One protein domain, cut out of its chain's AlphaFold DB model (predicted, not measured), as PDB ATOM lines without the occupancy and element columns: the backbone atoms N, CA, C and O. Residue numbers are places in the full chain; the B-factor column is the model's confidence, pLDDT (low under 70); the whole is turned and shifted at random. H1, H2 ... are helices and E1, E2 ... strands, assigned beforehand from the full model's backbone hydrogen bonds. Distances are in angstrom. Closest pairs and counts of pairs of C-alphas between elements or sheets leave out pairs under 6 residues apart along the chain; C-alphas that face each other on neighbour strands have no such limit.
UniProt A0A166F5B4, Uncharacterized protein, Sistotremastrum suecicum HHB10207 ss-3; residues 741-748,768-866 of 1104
ATOM      1  N   ARG A 741      39.473  26.830  12.957       71.44
ATOM      2  CA  ARG A 741      38.982  27.947  13.759       71.44
ATOM      3  C   ARG A 741      38.221  27.384  14.945       71.44
ATOM      4  O   ARG A 741      37.211  26.704  14.782       71.44
ATOM      5  N   GLN A 742      38.631  27.778  16.148       72.62
ATOM      6  CA  GLN A 742      37.704  27.696  17.264       72.62
ATOM      7  C   GLN A 742      36.530  28.636  16.960       72.62
ATOM      8  O   GLN A 742      36.783  29.803  16.619       72.62
ATOM      9  N   PRO A 743      35.274  28.168  17.066       74.00
ATOM     10  CA  PRO A 743      34.098  28.993  16.832       74.00
ATOM     11  C   PRO A 743      34.202  30.317  17.603       74.00
ATOM     12  O   PRO A 743      34.342  30.325  18.823       74.00
ATOM     13  N   GLY A 744      34.189  31.443  16.882       77.12
ATOM     14  CA  GLY A 744      34.281  32.792  17.457       77.12
ATOM     15  C   GLY A 744      35.687  33.407  17.552       77.12
ATOM     16  O   GLY A 744      35.795  34.578  17.916       77.12
ATOM     17  N   SER A 745      36.759  32.687  17.199       75.94
ATOM     18  CA  SER A 745      38.110  33.268  17.100       75.94
ATOM     19  C   SER A 745      38.380  33.836  15.697       75.94
ATOM     20  O   SER A 745      38.227  33.155  14.683       75.94
ATOM     21  N   VAL A 746      38.787  35.107  15.625       70.06
ATOM     22  CA  VAL A 746      39.160  35.801  14.371       70.06
ATOM     23  C   VAL A 746      40.676  35.718  14.144       70.06
ATOM     24  O   VAL A 746      41.279  36.632  13.597       70.06
ATOM     25  N   GLU A 747      41.335  34.652  14.602       72.19
ATOM     26  CA  GLU A 747      42.783  34.506  14.418       72.19
ATOM     27  C   GLU A 747      43.086  34.243  12.942       72.19
ATOM     28  O   GLU A 747      43.015  33.111  12.484       72.19
ATOM     29  N   THR A 748      43.367  35.293  12.171       79.25
ATOM     30  CA  THR A 748      43.805  35.191  10.777       79.25
ATOM     31  C   THR A 748      45.318  35.048  10.734       79.25
ATOM     32  O   THR A 748      46.026  35.879  11.298       79.25
ATOM     33  N   GLN A 768      56.491  22.669   4.190       95.56
ATOM     34  CA  GLN A 768      55.094  22.270   4.138       95.56
ATOM     35  C   GLN A 768      54.290  23.191   5.039       95.56
ATOM     36  O   GLN A 768      54.490  23.221   6.249       95.56
ATOM     37  N   PHE A 769      53.378  23.930   4.434       94.81
ATOM     38  CA  PHE A 769      52.399  24.737   5.125       94.81
ATOM     39  C   PHE A 769      51.026  24.202   4.754       94.81
ATOM     40  O   PHE A 769      50.668  24.185   3.582       94.81
ATOM     41  N   ALA A 770      50.289  23.738   5.746       91.50
ATOM     42  CA  ALA A 770      48.951  23.218   5.585       91.50
ATOM     43  C   ALA A 770      47.999  23.946   6.524       91.50
ATOM     44  O   ALA A 770      48.342  24.268   7.665       91.50
ATOM     45  N   ARG A 771      46.784  24.162   6.049       87.75
ATOM     46  CA  ARG A 771      45.675  24.685   6.829       87.75
ATOM     47  C   ARG A 771      44.495  23.740   6.667       87.75
ATOM     48  O   ARG A 771      44.305  23.184   5.590       87.75
ATOM     49  N   SER A 772      43.711  23.559   7.719       82.44
ATOM     50  CA  SER A 772      42.423  22.888   7.566       82.44
ATOM     51  C   SER A 772      41.409  23.816   6.872       82.44
ATOM     52  O   SER A 772      41.571  25.048   6.868       82.44
ATOM     53  N   SER A 773      40.416  23.224   6.202       68.25
ATOM     54  CA  SER A 773      39.468  23.943   5.340       68.25
ATOM     55  C   SER A 773      38.648  24.973   6.104       68.25
ATOM     56  O   SER A 773      38.374  26.049   5.571       68.25
ATOM     57  N   ASP A 774      38.350  24.679   7.368       67.12
ATOM     58  CA  ASP A 774      37.429  25.455   8.196       67.12
ATOM     59  C   ASP A 774      38.174  26.516   9.028       67.12
ATOM     60  O   ASP A 774      37.584  27.322   9.754       67.12
ATOM     61  N   ALA A 775      39.501  26.557   8.905       63.00
ATOM     62  CA  ALA A 775      40.360  27.526   9.557       63.00
ATOM     63  C   ALA A 775      40.257  28.935   8.951       63.00
ATOM     64  O   ALA A 775      39.667  29.190   7.900       63.00
ATOM     65  N   ALA A 776      40.855  29.900   9.644       61.38
ATOM     66  CA  ALA A 776      40.701  31.304   9.325       61.38
ATOM     67  C   ALA A 776      41.258  31.684   7.963       61.38
ATOM     68  O   ALA A 776      42.427  31.408   7.696       61.38
ATOM     69  N   ALA A 777      40.438  32.381   7.162       68.62
ATOM     70  CA  ALA A 777      40.832  32.994   5.897       68.62
ATOM     71  C   ALA A 777      42.220  33.638   6.023       68.62
ATOM     72  O   ALA A 777      42.478  34.402   6.958       68.62
ATOM     73  N   ILE A 778      43.116  33.280   5.104       74.69
ATOM     74  CA  ILE A 778      44.442  33.885   5.044       74.69
ATOM     75  C   ILE A 778      44.259  35.193   4.314       74.69
ATOM     76  O   ILE A 778      43.984  35.224   3.115       74.69
ATOM     77  N   VAL A 779      44.345  36.277   5.070       78.50
ATOM     78  CA  VAL A 779      44.055  37.597   4.539       78.50
ATOM     79  C   VAL A 779      45.353  38.242   4.077       78.50
ATOM     80  O   VAL A 779      46.366  38.243   4.776       78.50
ATOM     81  N   CYS A 780      45.316  38.807   2.876       76.69
ATOM     82  CA  CYS A 780      46.358  39.693   2.372       76.69
ATOM     83  C   CYS A 780      45.949  41.141   2.663       76.69
ATOM     84  O   CYS A 780      45.426  41.823   1.788       76.69
ATOM     85  N   ASN A 781      46.130  41.597   3.905       78.19
ATOM     86  CA  ASN A 781      45.774  42.970   4.299       78.19
ATOM     87  C   ASN A 781      46.851  44.007   3.958       78.19
ATOM     88  O   ASN A 781      46.589  45.211   3.992       78.19
ATOM     89  N   HIS A 782      48.066  43.554   3.656       78.38
ATOM     90  CA  HIS A 782      49.225  44.414   3.472       78.38
ATOM     91  C   HIS A 782      49.769  44.306   2.052       78.38
ATOM     92  O   HIS A 782      49.811  43.221   1.469       78.38
ATOM     93  N   GLU A 783      50.188  45.448   1.503       79.94
ATOM     94  CA  GLU A 783      51.006  45.474   0.295       79.94
ATOM     95  C   GLU A 783      52.276  44.674   0.589       79.94
ATOM     96  O   GLU A 783      53.035  45.001   1.505       79.94
ATOM     97  N   LEU A 784      52.458  43.574  -0.141       77.88
ATOM     98  CA  LEU A 784      53.620  42.719   0.035       77.88
ATOM     99  C   LEU A 784      54.877  43.525  -0.315       77.88
ATOM    100  O   LEU A 784      54.858  44.279  -1.295       77.88
ATOM    101  N   PRO A 785      55.956  43.411   0.478       75.19
ATOM    102  CA  PRO A 785      57.198  44.104   0.189       75.19
ATOM    103  C   PRO A 785      57.642  43.717  -1.222       75.19
ATOM    104  O   PRO A 785      57.743  42.540  -1.551       75.19
ATOM    105  N   LEU A 786      57.863  44.728  -2.062       69.88
ATOM    106  CA  LEU A 786      58.198  44.561  -3.481       69.88
ATOM    107  C   LEU A 786      59.613  44.006  -3.709       69.88
ATOM    108  O   LEU A 786      60.012  43.824  -4.856       69.88
ATOM    109  N   GLU A 787      60.394  43.793  -2.647       84.25
ATOM    110  CA  GLU A 787      61.709  43.174  -2.766       84.25
ATOM    111  C   GLU A 787      61.531  41.677  -3.036       84.25
ATOM    112  O   GLU A 787      60.989  40.945  -2.210       84.25
ATOM    113  N   GLU A 788      61.968  41.243  -4.219       81.00
ATOM    114  CA  GLU A 788      61.927  39.844  -4.642       81.00
ATOM    115  C   GLU A 788      62.723  38.980  -3.651       81.00
ATOM    116  O   GLU A 788      63.935  39.140  -3.480       81.00
ATOM    117  N   LEU A 789      62.026  38.067  -2.971       91.75
ATOM    118  CA  LEU A 789      62.646  37.129  -2.045       91.75
ATOM    119  C   LEU A 789      63.186  35.932  -2.822       91.75
ATOM    120  O   LEU A 789      62.417  35.200  -3.432       91.75
ATOM    121  N   GLU A 790      64.484  35.657  -2.731       94.62
ATOM    122  CA  GLU A 790      65.083  34.492  -3.388       94.62
ATOM    123  C   GLU A 790      65.293  33.324  -2.408       94.62
ATOM    124  O   GLU A 790      66.241  33.302  -1.619       94.62
ATOM    125  N   ALA A 791      64.445  32.295  -2.484       95.06
ATOM    126  CA  ALA A 791      64.562  31.079  -1.675       95.06
ATOM    127  C   ALA A 791      65.470  30.039  -2.364       95.06
ATOM    128  O   ALA A 791      65.029  29.003  -2.866       95.06
ATOM    129  N   ARG A 792      66.780  30.322  -2.381       95.94
ATOM    130  CA  ARG A 792      67.810  29.553  -3.116       95.94
ATOM    131  C   ARG A 792      67.955  28.087  -2.737       95.94
ATOM    132  O   ARG A 792      68.507  27.323  -3.524       95.94
ATOM    133  N   HIS A 793      67.544  27.700  -1.539       96.56
ATOM    134  CA  HIS A 793      67.732  26.339  -1.043       96.56
ATOM    135  C   HIS A 793      66.441  25.525  -1.036       96.56
ATOM    136  O   HIS A 793      66.507  24.332  -0.771       96.56
ATOM    137  N   LEU A 794      65.292  26.125  -1.360       96.50
ATOM    138  CA  LEU A 794      64.002  25.463  -1.225       96.50
ATOM    139  C   LEU A 794      63.757  24.506  -2.396       96.50
ATOM    140  O   LEU A 794      63.429  24.939  -3.498       96.50
ATOM    141  N   HIS A 795      63.892  23.203  -2.141       94.62
ATOM    142  CA  HIS A 795      63.695  22.144  -3.134       94.62
ATOM    143  C   HIS A 795      62.257  21.631  -3.150       94.62
ATOM    144  O   HIS A 795      61.760  21.221  -4.196       94.62
ATOM    145  N   THR A 796      61.579  21.620  -2.000       92.50
ATOM    146  CA  THR A 796      60.192  21.147  -1.894       92.50
ATOM    147  C   THR A 796      59.301  22.185  -1.230       92.50
ATOM    148  O   THR A 796      59.583  22.620  -0.115       92.50
ATOM    149  N   LEU A 797      58.203  22.529  -1.902       93.88
ATOM    150  CA  LEU A 797      57.178  23.444  -1.411       93.88
ATOM    151  C   LEU A 797      55.814  22.754  -1.435       93.88
ATOM    152  O   LEU A 797      55.309  22.399  -2.497       93.88
ATOM    153  N   ILE A 798      55.208  22.573  -0.269       92.56
ATOM    154  CA  ILE A 798      53.857  22.041  -0.112       92.56
ATOM    155  C   ILE A 798      53.003  23.131   0.526       92.56
ATOM    156  O   ILE A 798      53.281  23.549   1.646       92.56
ATOM    157  N   LEU A 799      51.984  23.591  -0.188       92.06
ATOM    158  CA  LEU A 799      51.015  24.578   0.267       92.06
ATOM    159  C   LEU A 799      49.634  23.936   0.218       92.06
ATOM    160  O   LEU A 799      49.151  23.646  -0.872       92.06
ATOM    161  N   ASP A 800      49.038  23.695   1.379       87.88
ATOM    162  CA  ASP A 800      47.767  22.993   1.555       87.88
ATOM    163  C   ASP A 800      46.766  23.838   2.344       87.88
ATOM    164  O   ASP A 800      47.149  24.594   3.237       87.88
ATOM    165  N   GLY A 801      45.493  23.771   1.965       83.25
ATOM    166  CA  GLY A 801      44.434  24.619   2.506       83.25
ATOM    167  C   GLY A 801      44.647  26.125   2.293       83.25
ATOM    168  O   GLY A 801      44.245  26.937   3.126       83.25
ATOM    169  N   LEU A 802      45.309  26.537   1.206       85.56
ATOM    170  CA  LEU A 802      45.451  27.961   0.866       85.56
ATOM    171  C   LEU A 802      44.439  28.383  -0.200       85.56
ATOM    172  O   LEU A 802      44.182  27.654  -1.152       85.56
ATOM    173  N   GLU A 803      43.890  29.591  -0.102       83.94
ATOM    174  CA  GLU A 803      43.103  30.155  -1.203       83.94
ATOM    175  C   GLU A 803      43.982  30.371  -2.444       83.94
ATOM    176  O   GLU A 803      45.169  30.693  -2.340       83.94
ATOM    177  N   SER A 804      43.402  30.244  -3.645       79.31
ATOM    178  CA  SER A 804      44.155  30.416  -4.901       79.31
ATOM    179  C   SER A 804      44.844  31.784  -4.989       79.31
ATOM    180  O   SER A 804      45.974  31.875  -5.465       79.31
ATOM    181  N   SER A 805      44.200  32.846  -4.494       81.12
ATOM    182  CA  SER A 805      44.765  34.201  -4.397       81.12
ATOM    183  C   SER A 805      46.009  34.243  -3.505       81.12
ATOM    184  O   SER A 805      47.029  34.790  -3.910       81.12
ATOM    185  N   ALA A 806      45.967  33.605  -2.333       85.56
ATOM    186  CA  ALA A 806      47.097  33.542  -1.412       85.56
ATOM    187  C   ALA A 806      48.275  32.758  -2.011       85.56
ATOM    188  O   ALA A 806      49.413  33.223  -1.958       85.56
ATOM    189  N   ILE A 807      48.002  31.616  -2.658       87.56
ATOM    190  CA  ILE A 807      49.018  30.861  -3.409       87.56
ATOM    191  C   ILE A 807      49.641  31.745  -4.498       87.56
ATOM    192  O   ILE A 807      50.864  31.785  -4.626       87.56
ATOM    193  N   SER A 808      48.812  32.498  -5.235       85.25
ATOM    194  CA  SER A 808      49.267  33.460  -6.252       85.25
ATOM    195  C   SER A 808      50.271  34.438  -5.688       85.25
ATOM    196  O   SER A 808      51.367  34.585  -6.224       85.25
ATOM    197  N   SER A 809      49.886  35.082  -4.595       86.75
ATOM    198  CA  SER A 809      50.678  36.104  -3.944       86.75
ATOM    199  C   SER A 809      52.013  35.545  -3.448       86.75
ATOM    200  O   SER A 809      53.049  36.117  -3.778       86.75
ATOM    201  N   VAL A 810      52.029  34.381  -2.781       89.62
ATOM    202  CA  VAL A 810      53.277  33.727  -2.332       89.62
ATOM    203  C   VAL A 810      54.196  33.430  -3.510       89.62
ATOM    204  O   VAL A 810      55.358  33.826  -3.504       89.62
ATOM    205  N   LEU A 811      53.680  32.757  -4.539       90.06
ATOM    206  CA  LEU A 811      54.496  32.340  -5.678       90.06
ATOM    207  C   LEU A 811      54.974  33.529  -6.525       90.06
ATOM    208  O   LEU A 811      55.977  33.406  -7.224       90.06
ATOM    209  N   SER A 812      54.260  34.660  -6.491       88.38
ATOM    210  CA  SER A 812      54.643  35.887  -7.201       88.38
ATOM    211  C   SER A 812      55.709  36.708  -6.474       88.38
ATOM    212  O   SER A 812      56.458  37.426  -7.127       88.38
ATOM    213  N   CYS A 813      55.788  36.597  -5.145       90.69
ATOM    214  CA  CYS A 813      56.742  37.347  -4.325       90.69
ATOM    215  C   CYS A 813      58.054  36.594  -4.073       90.69
ATOM    216  O   CYS A 813      59.028  37.207  -3.638       90.69
ATOM    217  N   VAL A 814      58.081  35.279  -4.314       91.56
ATOM    218  CA  VAL A 814      59.232  34.424  -4.008       91.56
ATOM    219  C   VAL A 814      59.811  33.811  -5.280       91.56
ATOM    220  O   VAL A 814      59.166  33.022  -5.975       91.56
ATOM    221  N   GLU A 815      61.072  34.119  -5.559       92.88
ATOM    222  CA  GLU A 815      61.876  33.401  -6.533       92.88
ATOM    223  C   GLU A 815      62.307  32.046  -5.960       92.88
ATOM    224  O   GLU A 815      62.842  31.932  -4.856       92.88
ATOM    225  N   LEU A 816      62.083  30.994  -6.746       93.19
ATOM    226  CA  LEU A 816      62.234  29.598  -6.335       93.19
ATOM    227  C   LEU A 816      63.205  28.869  -7.284       93.19
ATOM    228  O   LEU A 816      62.793  27.944  -7.986       93.19
ATOM    229  N   PRO A 817      64.481  29.300  -7.382       93.25
ATOM    230  CA  PRO A 817      65.399  28.819  -8.417       93.25
ATOM    231  C   PRO A 817      65.781  27.340  -8.267       93.25
ATOM    232  O   PRO A 817      66.099  26.697  -9.267       93.25
ATOM    233  N   SER A 818      65.728  26.798  -7.048       92.50
ATOM    234  CA  SER A 818      66.108  25.409  -6.748       92.50
ATOM    235  C   SER A 818      64.912  24.486  -6.524       92.50
ATOM    236  O   SER A 818      65.093  23.356  -6.083       92.50
ATOM    237  N   LEU A 819      63.692  24.946  -6.806       92.00
ATOM    238  CA  LEU A 819      62.498  24.165  -6.520       92.00
ATOM    239  C   LEU A 819      62.387  22.967  -7.472       92.00
ATOM    240  O   LEU A 819      62.333  23.094  -8.696       92.00
ATOM    241  N   GLU A 820      62.352  21.780  -6.879       86.25
ATOM    242  CA  GLU A 820      62.256  20.491  -7.563       86.25
ATOM    243  C   GLU A 820      60.872  19.860  -7.428       86.25
ATOM    244  O   GLU A 820      60.483  19.039  -8.256       86.25
ATOM    245  N   ARG A 821      60.135  20.182  -6.361       84.12
ATOM    246  CA  ARG A 821      58.841  19.569  -6.048       84.12
ATOM    247  C   ARG A 821      57.886  20.619  -5.518       84.12
ATOM    248  O   ARG A 821      58.218  21.342  -4.580       84.12
ATOM    249  N   ILE A 822      56.685  20.664  -6.076       86.31
ATOM    250  CA  ILE A 822      55.634  21.560  -5.617       86.31
ATOM    251  C   ILE A 822      54.323  20.788  -5.442       86.31
ATOM    252  O   ILE A 822      53.861  20.116  -6.360       86.31
ATOM    253  N   LYS A 823      53.713  20.857  -4.256       86.00
ATOM    254  CA  LYS A 823      52.338  20.389  -4.022       86.00
ATOM    255  C   LYS A 823      51.485  21.581  -3.631       86.00
ATOM    256  O   LYS A 823      51.726  22.199  -2.605       86.00
ATOM    257  N   LEU A 824      50.518  21.907  -4.476       83.62
ATOM    258  CA  LEU A 824      49.539  22.955  -4.257       83.62
ATOM    259  C   LEU A 824      48.192  22.311  -3.997       83.62
ATOM    260  O   LEU A 824      47.733  21.444  -4.736       83.62
ATOM    261  N   ALA A 825      47.573  22.752  -2.930       77.81
ATOM    262  CA  ALA A 825      46.356  22.196  -2.427       77.81
ATOM    263  C   ALA A 825      45.493  23.365  -1.962       77.81
ATOM    264  O   ALA A 825      45.830  24.063  -1.003       77.81
ATOM    265  N   THR A 826      44.465  23.679  -2.751       71.62
ATOM    266  CA  THR A 826      43.654  24.860  -2.474       71.62
ATOM    267  C   THR A 826      42.542  24.539  -1.513       71.62
ATOM    268  O   THR A 826      41.811  23.577  -1.742       71.62
ATOM    269  N   CYS A 827      42.366  25.420  -0.528       62.00
ATOM    270  CA  CYS A 827      41.158  25.438   0.273       62.00
ATOM    271  C   CYS A 827      39.945  25.548  -0.645       62.00
ATOM    272  O   CYS A 827      39.985  26.268  -1.657       62.00
ATOM    273  N   PRO A 828      38.857  24.886  -0.267       57.19
ATOM    274  CA  PRO A 828      37.654  25.026  -1.025       57.19
ATOM    275  C   PRO A 828      37.064  26.426  -0.909       57.19
ATOM    276  O   PRO A 828      37.198  27.103   0.109       57.19
ATOM    277  N   ILE A 829      36.358  26.836  -1.955       57.69
ATOM    278  CA  ILE A 829      35.593  28.080  -1.934       57.69
ATOM    279  C   ILE A 829      34.402  27.903  -0.989       57.69
ATOM    280  O   ILE A 829      33.725  26.878  -1.043       57.69
ATOM    281  N   GLU A 830      34.153  28.910  -0.144       56.69
ATOM    282  CA  GLU A 830      33.025  28.928   0.790       56.69
ATOM    283  C   GLU A 830      31.718  28.507   0.088       56.69
ATOM    284  O   GLU A 830      31.380  29.073  -0.960       56.69
ATOM    285  N   PRO A 831      30.949  27.562   0.657       50.69
ATOM    286  CA  PRO A 831      29.780  26.977   0.000       50.69
ATOM    287  C   PRO A 831      28.701  28.005  -0.377       50.69
ATOM    288  O   PRO A 831      27.958  27.796  -1.333       50.69
ATOM    289  N   GLY A 832      28.666  29.166   0.287       58.06
ATOM    290  CA  GLY A 832      27.782  30.279  -0.074       58.06
ATOM    291  C   GLY A 832      28.065  30.909  -1.446       58.06
ATOM    292  O   GLY A 832      27.174  31.532  -2.016       58.06
ATOM    293  N   ARG A 833      29.269  30.732  -2.012       54.31
ATOM    294  CA  ARG A 833      29.623  31.213  -3.362       54.31
ATOM    295  C   ARG A 833      29.425  30.173  -4.466       54.31
ATOM    296  O   ARG A 833      29.499  30.533  -5.634       54.31
ATOM    297  N   LEU A 834      29.157  28.912  -4.119       53.88
ATOM    298  CA  LEU A 834      28.911  27.846  -5.101       53.88
ATOM    299  C   LEU A 834      27.550  27.982  -5.807       53.88
ATOM    300  O   LEU A 834      27.339  27.342  -6.830       53.88
ATOM    301  N   LEU A 835      26.636  28.804  -5.279       57.53
ATOM    302  CA  LEU A 835      25.317  29.059  -5.877       57.53
ATOM    303  C   LEU A 835      25.334  30.109  -6.998       57.53
ATOM    304  O   LEU A 835      24.317  30.308  -7.660       57.53
ATOM    305  N   ASP A 836      26.455  30.795  -7.208       56.91
ATOM    306  CA  ASP A 836      26.600  31.723  -8.324       56.91
ATOM    307  C   ASP A 836      26.895  30.883  -9.583       56.91
ATOM    308  O   ASP A 836      28.003  30.377  -9.739       56.91
ATOM    309  N   GLU A 837      25.897  30.651 -10.451       53.19
ATOM    310  CA  GLU A 837      26.013  29.756 -11.629       53.19
ATOM    311  C   GLU A 837      27.140  30.158 -12.607       53.19
ATOM    312  O   GLU A 837      27.580  29.351 -13.428       53.19
ATOM    313  N   ASP A 838      27.647  31.385 -12.491       54.56
ATOM    314  CA  ASP A 838      28.791  31.888 -13.251       54.56
ATOM    315  C   ASP A 838      30.153  31.598 -12.586       54.56
ATOM    316  O   ASP A 838      31.201  31.915 -13.164       54.56
ATOM    317  N   PHE A 839      30.191  30.999 -11.387       48.09
ATOM    318  CA  PHE A 839      31.435  30.742 -10.666       48.09
ATOM    319  C   PHE A 839      32.140  29.499 -11.232       48.09
ATOM    320  O   PHE A 839      31.666  28.370 -11.102       48.09
ATOM    321  N   PRO A 840      33.306  29.652 -11.885       52.84
ATOM    322  CA  PRO A 840      33.968  28.526 -12.515       52.84
ATOM    323  C   PRO A 840      34.541  27.610 -11.432       52.84
ATOM    324  O   PRO A 840      35.542  27.958 -10.802       52.84
ATOM    325  N   HIS A 841      33.985  26.400 -11.315       48.03
ATOM    326  CA  HIS A 841      34.483  25.260 -10.520       48.03
ATOM    327  C   HIS A 841      35.937  24.808 -10.842       48.03
ATOM    328  O   HIS A 841      36.371  23.735 -10.453       48.03
ATOM    329  N   SER A 842      36.733  25.628 -11.534       52.88
ATOM    330  CA  SER A 842      38.147  25.406 -11.852       52.88
ATOM    331  C   SER A 842      39.030  26.541 -11.386       52.88
ATOM    332  O   SER A 842      39.902  26.984 -12.133       52.88
ATOM    333  N   THR A 843      38.796  27.106 -10.215       59.53
ATOM    334  CA  THR A 843      39.561  28.283  -9.799       59.53
ATOM    335  C   THR A 843      41.048  27.960  -9.697       59.53
ATOM    336  O   THR A 843      41.841  28.744 -10.200       59.53
ATOM    337  N   LEU A 844      41.421  26.761  -9.224       61.75
ATOM    338  CA  LEU A 844      42.815  26.307  -9.211       61.75
ATOM    339  C   LEU A 844      43.359  26.054 -10.620       61.75
ATOM    340  O   LEU A 844      44.397  26.595 -10.962       61.75
ATOM    341  N   LEU A 845      42.676  25.289 -11.473       61.59
ATOM    342  CA  LEU A 845      43.173  25.033 -12.833       61.59
ATOM    343  C   LEU A 845      43.235  26.327 -13.666       61.59
ATOM    344  O   LEU A 845      44.228  26.611 -14.329       61.59
ATOM    345  N   ARG A 846      42.218  27.184 -13.593       65.81
ATOM    346  CA  ARG A 846      42.219  28.496 -14.252       65.81
ATOM    347  C   ARG A 846      43.290  29.416 -13.671       65.81
ATOM    348  O   ARG A 846      43.970  30.089 -14.434       65.81
ATOM    349  N   TYR A 847      43.501  29.396 -12.355       67.00
ATOM    350  CA  TYR A 847      44.655  30.036 -11.729       67.00
ATOM    351  C   TYR A 847      45.961  29.489 -12.320       67.00
ATOM    352  O   TYR A 847      46.821  30.277 -12.716       67.00
ATOM    353  N   LEU A 848      46.057  28.164 -12.491       67.44
ATOM    354  CA  LEU A 848      47.212  27.523 -13.104       67.44
ATOM    355  C   LEU A 848      47.456  27.988 -14.552       67.44
ATOM    356  O   LEU A 848      48.591  28.041 -15.020       67.44
ATOM    357  N   GLN A 849      46.384  28.338 -15.264       67.12
ATOM    358  CA  GLN A 849      46.429  28.796 -16.650       67.12
ATOM    359  C   GLN A 849      46.838  30.266 -16.750       67.12
ATOM    360  O   GLN A 849      47.754  30.618 -17.493       67.12
ATOM    361  N   ASP A 850      46.135  31.115 -16.006       73.12
ATOM    362  CA  ASP A 850      46.123  32.554 -16.235       73.12
ATOM    363  C   ASP A 850      47.159  33.280 -15.363       73.12
ATOM    364  O   ASP A 850      47.655  34.334 -15.752       73.12
ATOM    365  N   ASN A 851      47.517  32.714 -14.204       69.50
ATOM    366  CA  ASN A 851      48.179  33.456 -13.127       69.50
ATOM    367  C   ASN A 851      49.383  32.735 -12.499       69.50
ATOM    368  O   ASN A 851      49.892  33.194 -11.476       69.50
ATOM    369  N   VAL A 852      49.858  31.623 -13.075       73.50
ATOM    370  CA  VAL A 852      51.051  30.930 -12.552       73.50
ATOM    371  C   VAL A 852      52.294  31.757 -12.815       73.50
ATOM    372  O   VAL A 852      52.579  32.062 -13.980       73.50
ATOM    373  N   PRO A 853      53.060  32.075 -11.764       77.75
ATOM    374  CA  PRO A 853      54.345  32.738 -11.903       77.75
ATOM    375  C   PRO A 853      55.299  31.952 -12.816       77.75
ATOM    376  O   PRO A 853      55.310  30.721 -12.844       77.75
ATOM    377  N   GLU A 854      56.097  32.666 -13.611       78.00
ATOM    378  CA  GLU A 854      56.922  32.078 -14.679       78.00
ATOM    379  C   GLU A 854      57.925  31.027 -14.159       78.00
ATOM    380  O   GLU A 854      58.232  30.061 -14.853       78.00
ATOM    381  N   ASN A 855      58.408  31.174 -12.925       70.19
ATOM    382  CA  ASN A 855      59.226  30.181 -12.216       70.19
ATOM    383  C   ASN A 855      58.486  28.844 -12.031       70.19
ATOM    384  O   ASN A 855      59.030  27.796 -12.369       70.19
ATOM    385  N   VAL A 856      57.233  28.859 -11.576       75.38
ATOM    386  CA  VAL A 856      56.424  27.640 -11.418       75.38
ATOM    387  C   VAL A 856      56.049  27.057 -12.776       75.38
ATOM    388  O   VAL A 856      56.098  25.841 -12.955       75.38
ATOM    389  N   ARG A 857      55.781  27.906 -13.775       78.88
ATOM    390  CA  ARG A 857      55.564  27.461 -15.158       78.88
ATOM    391  C   ARG A 857      56.797  26.751 -15.723       78.88
ATOM    392  O   ARG A 857      56.654  25.715 -16.366       78.88
ATOM    393  N   LYS A 858      58.007  27.250 -15.449       75.12
ATOM    394  CA  LYS A 858      59.262  26.577 -15.827       75.12
ATOM    395  C   LYS A 858      59.399  25.215 -15.155       75.12
ATOM    396  O   LYS A 858      59.786  24.270 -15.828       75.12
ATOM    397  N   ILE A 859      59.036  25.086 -13.880       69.00
ATOM    398  CA  ILE A 859      59.065  23.806 -13.147       69.00
ATOM    399  C   ILE A 859      58.065  22.814 -13.754       69.00
ATOM    400  O   ILE A 859      58.419  21.662 -14.008       69.00
ATOM    401  N   GLN A 860      56.854  23.279 -14.077       66.50
ATOM    402  CA  GLN A 860      55.841  22.490 -14.785       66.50
ATOM    403  C   GLN A 860      56.334  22.033 -16.166       66.50
ATOM    404  O   GLN A 860      56.188  20.867 -16.519       66.50
ATOM    405  N   GLN A 861      56.962  22.927 -16.937       68.19
ATOM    406  CA  GLN A 861      57.518  22.622 -18.263       68.19
ATOM    407  C   GLN A 861      58.736  21.697 -18.200       68.19
ATOM    408  O   GLN A 861      58.943  20.882 -19.094       68.19
ATOM    409  N   GLN A 862      59.526  21.798 -17.133       65.31
ATOM    410  CA  GLN A 862      60.632  20.891 -16.837       65.31
ATOM    411  C   GLN A 862      60.143  19.540 -16.312       65.31
ATOM    412  O   GLN A 862      60.978  18.711 -15.985       65.31
ATOM    413  N   SER A 863      58.824  19.302 -16.273       52.62
ATOM    414  CA  SER A 863      58.155  18.086 -15.807       52.62
ATOM    415  C   SER A 863      58.386  17.764 -14.329       52.62
ATOM    416  O   SER A 863      58.313  16.612 -13.952       52.62
ATOM    417  N   ARG A 864      58.692  18.727 -13.461       53.03
ATOM    418  CA  ARG A 864      59.018  18.456 -12.052       53.03
ATOM    419  C   ARG A 864      57.753  18.457 -11.170       53.03
ATOM    420  O   ARG A 864      56.877  19.297 -11.354       53.03
ATOM    421  N   HIS A 865      57.666  17.497 -10.241       55.44
ATOM    422  CA  HIS A 865      56.472  17.078  -9.474       55.44
ATOM    423  C   HIS A 865      55.474  18.196  -9.144       55.44
ATOM    424  O   HIS A 865      55.762  19.015  -8.276       55.44
ATOM    425  N   LEU A 866      54.292  18.172  -9.780       53.97
ATOM    426  CA  LEU A 866      53.137  19.021  -9.442       53.97
ATOM    427  C   LEU A 866      52.015  18.226  -8.755       53.97
ATOM    428  O   LEU A 866      51.195  17.639  -9.453       53.97
TER     429      LEU A 866
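What this domain is: This is residues 741 to 748 and 768 to 866 of the 1104 residues of an uncharacterized protein of Sistotremastrum suecicum HHB10207 ss-3 (UniProt A0A166F5B4). What is the main picture? A small parallel sheet of three strands has H1 along one face, in two layers, while H2 and H3 lie beyond its E3 edge; residues 772 to 795 loop round the far side of H1, and residues 831 to 840 stick out. What is it made of? The printed part has 107 residues, under half in named elements, in the order E1 E2 H1 E3 H2 H3; the class is mixed, the sheet order E1 E2 E3. It is compact, with a radius of gyration of the C-alphas of 15.0 A and spans of 39 by 31 by 23 A.

Where its parts are: Where are the strands? E1 is residues 768 to 771, 10.1 A long, beginning at C-alpha 768 (55.094, 22.270, 4.138); E2, 796 to 802, and E3, 821 to 826, are each 16.5 A. Where are the helices? H1 is residues 804 to 813, 14.4 A; H2, 843 to 850, and H3, 854 to 861, are each 10.1 A, and C-alpha 861 is at (57.518, 22.622, -18.263).

How they stand to each other: How do the strands pair? E2 is parallel to E1, with N 769 and O 798 2.8 A apart, and to E3, with N 825 and O 799 2.7 A apart, both within hydrogen-bond range. How does H1 sit? E2, H1 and E3 form a strand-helix-strand unit, two parallel strands joined through a helix, with a right-handed crossover. H1 is on the sheet at a height of 10.8 A, along the strands at 21 degrees to E2 on the local plane. And H2 and H3? H2 touches H1, closest at the C-alphas of Leu 844 and Ser 804, 6.1 A, at a steep tilt of 40 degrees, the same way. H3 only grazes the sheet, with residues 856 to 860. In H1, H2 and H3 every O i to N i+4 pair is within hydrogen-bond range.

The domain as a whole: Where is the cut? Residues 749 to 767 are not printed, and C-alphas 748 and 768 are 18.4 A apart. Which links are long, and where is confidence low? The links E1 to E2 and E3 to H2 are long; pLDDT is under 70 in 38 residues, among them 827 to 849.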